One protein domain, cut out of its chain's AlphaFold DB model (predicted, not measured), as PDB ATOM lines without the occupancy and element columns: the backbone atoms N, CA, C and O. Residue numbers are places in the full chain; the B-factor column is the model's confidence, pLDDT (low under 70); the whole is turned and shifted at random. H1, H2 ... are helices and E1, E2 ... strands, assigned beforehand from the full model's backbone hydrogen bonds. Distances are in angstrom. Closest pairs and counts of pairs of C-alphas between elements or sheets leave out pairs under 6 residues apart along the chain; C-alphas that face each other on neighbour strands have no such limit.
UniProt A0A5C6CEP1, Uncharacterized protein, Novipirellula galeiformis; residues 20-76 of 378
ATOM      1  N   GLU A  20     147.434 120.996 179.019       75.19
ATOM      2  CA  GLU A  20     147.703 121.143 177.574       75.19
ATOM      3  C   GLU A  20     147.026 120.043 176.743       75.19
ATOM      4  O   GLU A  20     146.707 120.235 175.569       75.19
ATOM      5  N   LEU A  21     146.736 118.902 177.373       82.56
ATOM      6  CA  LEU A  21     146.153 117.735 176.715       82.56
ATOM      7  C   LEU A  21     144.701 117.963 176.287       82.56
ATOM      8  O   LEU A  21     144.320 117.648 175.162       82.56
ATOM      9  N   ILE A  22     143.883 118.516 177.186       86.94
ATOM     10  CA  ILE A  22     142.456 118.747 176.925       86.94
ATOM     11  C   ILE A  22     142.254 119.759 175.781       86.94
ATOM     12  O   ILE A  22     141.438 119.477 174.899       86.94
ATOM     13  N   PRO A  23     142.968 120.903 175.734       90.44
ATOM     14  CA  PRO A  23     142.936 121.799 174.579       90.44
ATOM     15  C   PRO A  23     143.327 121.113 173.268       90.44
ATOM     16  O   PRO A  23     142.589 121.236 172.294       90.44
ATOM     17  N   ALA A  24     144.412 120.329 173.256       88.12
ATOM     18  CA  ALA A  24     144.849 119.623 172.054       88.12
ATOM     19  C   ALA A  24     143.795 118.617 171.562       88.12
ATOM     20  O   ALA A  24     143.465 118.599 170.379       88.12
ATOM     21  N   ILE A  25     143.200 117.822 172.462       91.62
ATOM     22  CA  ILE A  25     142.116 116.885 172.115       91.62
ATOM     23  C   ILE A  25     140.939 117.633 171.479       91.62
ATOM     24  O   ILE A  25     140.413 117.197 170.454       91.62
ATOM     25  N   LYS A  26     140.542 118.775 172.057       93.31
ATOM     26  CA  LYS A  26     139.465 119.619 171.521       93.31
ATOM     27  C   LYS A  26     139.785 120.143 170.126       93.31
ATOM     28  O   LYS A  26     138.918 120.083 169.255       93.31
ATOM     29  N   GLU A  27     141.006 120.622 169.914       92.56
ATOM     30  CA  GLU A  27     141.460 121.155 168.631       92.56
ATOM     31  C   GLU A  27     141.502 120.068 167.551       92.56
ATOM     32  O   GLU A  27     140.836 120.200 166.521       92.56
ATOM     33  N   TYR A  28     142.176 118.943 167.813       90.88
ATOM     34  CA  TYR A  28     142.228 117.821 166.875       90.88
ATOM     35  C   TYR A  28     140.841 117.247 166.583       90.88
ATOM     36  O   TYR A  28     140.522 116.966 165.427       90.88
ATOM     37  N   GLY A  29     139.984 117.112 167.597       91.81
ATOM     38  CA  GLY A  29     138.618 116.636 167.402       91.81
ATOM     39  C   GLY A  29     137.783 117.573 166.525       91.81
ATOM     40  O   GLY A  29     137.078 117.110 165.627       91.81
ATOM     41  N   ALA A  30     137.920 118.890 166.706       92.88
ATOM     42  CA  ALA A  30     137.275 119.877 165.843       92.88
ATOM     43  C   ALA A  30     137.802 119.822 164.399       92.88
ATOM     44  O   ALA A  30     137.014 119.922 163.457       92.88
ATOM     45  N   MET A  31     139.110 119.616 164.205       92.06
ATOM     46  CA  MET A  31     139.706 119.448 162.873       92.06
ATOM     47  C   MET A  31     139.182 118.196 162.163       92.06
ATOM     48  O   MET A  31     138.815 118.268 160.991       92.06
ATOM     49  N   ILE A  32     139.107 117.066 162.873       90.31
ATOM     50  CA  ILE A  32     138.581 115.798 162.351       90.31
ATOM     51  C   ILE A  32     137.128 115.966 161.900       90.31
ATOM     52  O   ILE A  32     136.798 115.609 160.770       90.31
ATOM     53  N   ALA A  33     136.287 116.573 162.742       90.00
ATOM     54  CA  ALA A  33     134.884 116.820 162.427       90.00
ATOM     55  C   ALA A  33     134.714 117.772 161.235       90.00
ATOM     56  O   ALA A  33     133.956 117.492 160.312       90.00
ATOM     57  N   LYS A  34     135.465 118.882 161.211       90.75
ATOM     58  CA  LYS A  34     135.417 119.855 160.109       90.75
ATOM     59  C   LYS A  34     135.878 119.248 158.781       90.75
ATOM     60  O   LYS A  34     135.357 119.613 157.732       90.75
ATOM     61  N   GLY A  35     136.855 118.345 158.826       88.31
ATOM     62  CA  GLY A  35     137.346 117.626 157.654       88.31
ATOM     63  C   GLY A  35     136.460 116.460 157.210       88.31
ATOM     64  O   GLY A  35     136.755 115.859 156.181       88.31
ATOM     65  N   GLY A  36     135.424 116.096 157.978       83.81
ATOM     66  CA  GLY A  36     134.631 114.886 157.738       83.81
ATOM     67  C   GLY A  36     135.452 113.594 157.843       83.81
ATOM     68  O   GLY A  36     135.066 112.553 157.308       83.81
ATOM     69  N   LEU A  37     136.615 113.647 158.503       84.88
ATOM     70  CA  LEU A  37     137.493 112.493 158.642       84.88
ATOM     71  C   LEU A  37     136.806 111.441 159.513       84.88
ATOM     72  O   LEU A  37     136.155 111.757 160.504       84.88
ATOM     73  N   PHE A  38     136.952 110.176 159.121       84.12
ATOM     74  CA  PHE A  38     136.360 109.032 159.827       84.12
ATOM     75  C   PHE A  38     134.824 109.072 159.947       84.12
ATOM     76  O   PHE A  38     134.258 108.388 160.793       84.12
ATOM     77  N   GLY A  39     134.139 109.877 159.123       81.56
ATOM     78  CA  GLY A  39     132.687 110.052 159.217       81.56
ATOM     79  C   GLY A  39     132.240 110.858 160.443       81.56
ATOM     80  O   GLY A  39     131.045 110.917 160.731       81.56
ATOM     81  N   CYS A  40     133.171 111.493 161.165       85.94
ATOM     82  CA  CYS A  40     132.855 112.395 162.265       85.94
ATOM     83  C   CYS A  40     132.103 113.624 161.751       85.94
ATOM     84  O   CYS A  40     132.620 114.372 160.922       85.94
ATOM     85  N   LYS A  41     130.906 113.863 162.292       84.62
ATOM     86  CA  LYS A  41     130.083 115.042 161.967       84.62
ATOM     87  C   LYS A  41     130.098 116.112 163.056       84.62
ATOM     88  O   LYS A  41     129.690 117.241 162.802       84.62
ATOM     89  N   ASN A  42     130.547 115.770 164.262       89.38
ATOM     90  CA  ASN A  42     130.620 116.691 165.390       89.38
ATOM     91  C   ASN A  42     131.993 116.619 166.090       89.38
ATOM     92  O   ASN A  42     132.674 115.589 166.004       89.38
ATOM     93  N   PRO A  43     132.429 117.712 166.742       90.88
ATOM     94  CA  PRO A  43     133.715 117.763 167.435       90.88
ATOM     95  C   PRO A  43     133.861 116.725 168.551       90.88
ATOM     96  O   PRO A  43     134.965 116.240 168.772       90.88
ATOM     97  N   GLU A  44     132.781 116.369 169.245       90.31
ATOM     98  CA  GLU A  44     132.787 115.435 170.377       90.31
ATOM     99  C   GLU A  44     133.151 114.004 169.942       90.31
ATOM    100  O   GLU A  44     133.944 113.327 170.602       90.31
ATOM    101  N   ALA A  45     132.644 113.557 168.790       86.62
ATOM    102  CA  ALA A  45     133.031 112.291 168.171       86.62
ATOM    103  C   ALA A  45     134.519 112.300 167.792       86.62
ATOM    104  O   ALA A  45     135.256 111.375 168.134       86.62
ATOM    105  N   GLY A  46     134.992 113.393 167.181       90.56
ATOM    106  CA  GLY A  46     136.409 113.561 166.854       90.56
ATOM    107  C   GLY A  46     137.309 113.539 168.096       90.56
ATOM    108  O   GLY A  46     138.344 112.879 168.098       90.56
ATOM    109  N   GLN A  47     136.900 114.209 169.179       92.19
ATOM    110  CA  GLN A  47     137.616 114.213 170.463       92.19
ATOM    111  C   GLN A  47     137.713 112.805 171.058       92.19
ATOM    112  O   GLN A  47     138.767 112.426 171.567       92.19
ATOM    113  N   THR A  48     136.638 112.019 170.952       88.88
ATOM    114  CA  THR A  48     136.595 110.629 171.423       88.88
ATOM    115  C   THR A  48     137.594 109.759 170.658       88.88
ATOM    116  O   THR A  48     138.367 109.030 171.275       88.88
ATOM    117  N   LEU A  49     137.658 109.889 169.327       88.94
ATOM    118  CA  LEU A  49     138.639 109.169 168.507       88.94
ATOM    119  C   LEU A  49     140.083 109.554 168.842       88.94
ATOM    120  O   LEU A  49     140.946 108.680 168.915       88.94
ATOM    121  N   VAL A  50     140.349 110.844 169.065       91.12
ATOM    122  CA  VAL A  50     141.681 111.331 169.463       91.12
ATOM    123  C   VAL A  50     142.076 110.754 170.815       91.12
ATOM    124  O   VAL A  50     143.155 110.181 170.939       91.12
ATOM    125  N   LEU A  51     141.189 110.839 171.808       89.81
ATOM    126  CA  LEU A  51     141.429 110.275 173.133       89.81
ATOM    127  C   LEU A  51     141.703 108.769 173.062       89.81
ATOM    128  O   LEU A  51     142.591 108.267 173.754       89.81
ATOM    129  N   MET A  52     140.981 108.057 172.199       86.56
ATOM    130  CA  MET A  52     141.161 106.625 172.020       86.56
ATOM    131  C   MET A  52     142.510 106.285 171.384       86.56
ATOM    132  O   MET A  52     143.246 105.458 171.916       86.56
ATOM    133  N   ALA A  53     142.875 106.966 170.295       89.00
ATOM    134  CA  ALA A  53     144.171 106.787 169.646       89.00
ATOM    135  C   ALA A  53     145.329 107.051 170.623       89.00
ATOM    136  O   ALA A  53     146.288 106.285 170.684       89.00
ATOM    137  N   MET A  54     145.198 108.093 171.449       89.06
ATOM    138  CA  MET A  54     146.175 108.423 172.485       89.06
ATOM    139  C   MET A  54     146.256 107.356 173.580       89.06
ATOM    140  O   MET A  54     147.359 107.027 174.013       89.06
ATOM    141  N   SER A  55     145.119 106.801 174.005       86.38
ATOM    142  CA  SER A  55     145.059 105.750 175.033       86.38
ATOM    143  C   SER A  55     145.672 104.435 174.547       86.38
ATOM    144  O   SER A  55     146.370 103.762 175.298       86.38
ATOM    145  N   GLU A  56     145.468 104.106 173.272       83.88
ATOM    146  CA  GLU A  56     146.082 102.952 172.604       83.88
ATOM    147  C   GLU A  56     147.550 103.197 172.209       83.88
ATOM    148  O   GLU A  56     148.230 102.281 171.751       83.88
ATOM    149  N   GLY A  57     148.053 104.428 172.359       87.81
ATOM    150  CA  GLY A  57     149.416 104.794 171.975       87.81
ATOM    151  C   GLY A  57     149.671 104.728 170.467       87.81
ATOM    152  O   GLY A  57     150.815 104.537 170.051       87.81
ATOM    153  N   ILE A  58     148.630 104.880 169.642       88.00
ATOM    154  CA  ILE A  58     148.730 104.816 168.180       88.00
ATOM    155  C   ILE A  58     148.495 106.186 167.532       88.00
ATOM    156  O   ILE A  58     147.689 106.983 168.019       88.00
ATOM    157  N   PRO A  59     149.162 106.489 166.402       89.12
ATOM    158  CA  PRO A  59     148.835 107.669 165.615       89.12
ATOM    159  C   PRO A  59     147.373 107.629 165.160       89.12
ATOM    160  O   PRO A  59     146.892 106.597 164.696       89.12
ATOM    161  N   ILE A  60     146.685 108.774 165.207       86.00
ATOM    162  CA  ILE A  60     145.276 108.883 164.785       86.00
ATOM    163  C   ILE A  60     145.049 108.394 163.342       86.00
ATOM    164  O   ILE A  60     143.994 107.860 163.014       86.00
ATOM    165  N   THR A  61     146.063 108.511 162.483       84.75
ATOM    166  CA  THR A  61     146.044 108.035 161.092       84.75
ATOM    167  C   THR A  61     145.988 106.511 160.970       84.75
ATOM    168  O   THR A  61     145.482 106.007 159.970       84.75
ATOM    169  N   GLU A  62     146.456 105.769 161.978       87.62
ATOM    170  CA  GLU A  62     146.413 104.303 162.000       87.62
ATOM    171  C   GLU A  62     145.062 103.762 162.498       87.62
ATOM    172  O   GLU A  62     144.770 102.584 162.302       87.62
ATOM    173  N   MET A  63     144.185 104.603 163.067       87.62
ATOM    174  CA  MET A  63     142.884 104.157 163.592       87.62
ATOM    175  C   MET A  63     142.048 103.422 162.542       87.62
ATOM    176  O   MET A  63     141.533 102.346 162.825       87.62
ATOM    177  N   ARG A  64     141.974 103.939 161.308       85.06
ATOM    178  CA  ARG A  64     141.206 103.311 160.212       85.06
ATOM    179  C   ARG A  64     141.770 101.949 159.790       85.06
ATOM    180  O   ARG A  64     141.044 101.126 159.244       85.06
ATOM    181  N   ARG A  65     143.065 101.702 160.013       87.62
ATOM    182  CA  ARG A  65     143.689 100.404 159.709       87.62
ATOM    183  C   ARG A  65     143.337  99.347 160.744       87.62
ATOM    184  O   ARG A  65     143.318  98.170 160.409       87.62
ATOM    185  N   ARG A  66     143.066  99.765 161.980       89.50
ATOM    186  CA  ARG A  66     142.751  98.875 163.099       89.50
ATOM    187  C   ARG A  66     141.253  98.686 163.310       89.50
ATOM    188  O   ARG A  66     140.822  97.589 163.665       89.50
ATOM    189  N   TYR A  67     140.466  99.729 163.056       89.19
ATOM    190  CA  TYR A  67     139.043  99.768 163.368       89.19
ATOM    191  C   TYR A  67     138.180 100.190 162.176       89.19
ATOM    192  O   TYR A  67     138.550 101.079 161.406       89.19
ATOM    193  N   HIS A  68     137.000  99.583 162.072       88.06
ATOM    194  CA  HIS A  68     135.849 100.181 161.409       88.06
ATOM    195  C   HIS A  68     135.257 101.236 162.346       88.06
ATOM    196  O   HIS A  68     135.071 100.984 163.539       88.06
ATOM    197  N   ILE A  69     134.996 102.424 161.803       86.06
ATOM    198  CA  ILE A  69     134.467 103.563 162.557       86.06
ATOM    199  C   ILE A  69     133.015 103.750 162.139       86.06
ATOM    200  O   ILE A  69     132.726 104.203 161.033       86.06
ATOM    201  N   ILE A  70     132.102 103.370 163.022       82.69
ATOM    202  CA  ILE A  70     130.668 103.283 162.761       82.69
ATOM    203  C   ILE A  70     129.983 104.458 163.456       82.69
ATOM    204  O   ILE A  70     130.311 104.817 164.585       82.69
ATOM    205  N   GLY A  71     129.066 105.127 162.756       76.56
ATOM    206  CA  GLY A  71     128.360 106.290 163.309       76.56
ATOM    207  C   GLY A  71     129.268 107.475 163.680       76.56
ATOM    208  O   GLY A  71     128.815 108.406 164.337       76.56
ATOM    209  N   GLY A  72     130.537 107.455 163.256       74.38
ATOM    210  CA  GLY A  72     131.533 108.499 163.500       74.38
ATOM    211  C   GLY A  72     132.349 108.343 164.789       74.38
ATOM    212  O   GLY A  72     133.373 109.007 164.907       74.38
ATOM    213  N   SER A  73     131.959 107.477 165.727       72.69
ATOM    214  CA  SER A  73     132.683 107.304 166.999       72.69
ATOM    215  C   SER A  73     132.768 105.869 167.505       72.69
ATOM    216  O   SER A  73     133.674 105.572 168.282       72.69
ATOM    217  N   ASP A  74     131.860 104.985 167.092       81.31
ATOM    218  CA  ASP A  74     131.879 103.602 167.555       81.31
ATOM    219  C   ASP A  74     132.970 102.830 166.817       81.31
ATOM    220  O   ASP A  74     133.118 102.941 165.599       81.31
ATOM    221  N   LEU A  75     133.751 102.052 167.562       85.81
ATOM    222  CA  LEU A  75     134.900 101.332 167.032       85.81
ATOM    223  C   LEU A  75     134.642  99.835 167.075       85.81
ATOM    224  O   LEU A  75     134.518  99.245 168.149       85.81
ATOM    225  N   SER A  76     134.636  99.223 165.901       89.19
ATOM    226  CA  SER A  76     134.759  97.779 165.763       89.19
ATOM    227  C   SER A  76     136.161  97.447 165.287       89.19
ATOM    228  O   SER A  76     136.674  98.098 164.381       89.19
TER     229      SER A  76
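This is residues 20 to 76 of the 378 residues of an uncharacterized protein of Novipirellula galeiformis (UniProt A0A5C6CEP1). What shape? Helix H1 crosses H2; short H3 packs on H2 and leads into the E1 and E2 hairpin. What size? The 57 printed residues are mostly helix and compact, with a radius of gyration of the C-alphas of 10.1 A, spanning 28 by 24 by 15 A.

Which helices touch? H1, residues 20 to 34, touches H2, residues 43 to 55, at a steep tilt of 54 degrees; the closest C-alphas, 29 and 46, are 3.8 A apart. H2 touches H3, residues 60 to 66, with residues 49 to 54 alone. What pairs? E1, residues 67 to 70, and E2, residues 74 to 76, form an antiparallel hairpin; N 68 and O 76 are 2.8 A apart. H1 and H2 have every O i to N i+4 pair within hydrogen-bond range; H3 has 1 of 3, and 3 of 4 O i to N i+3.

Where does H1 begin? C-alpha 20 is at (147.703, 121.143, 177.574). Where does E2 end? C-alpha 76 is at (134.759, 97.779, 165.763).

Any cut? The printed part has no cut. Low pLDDT? No printed residue is under 70.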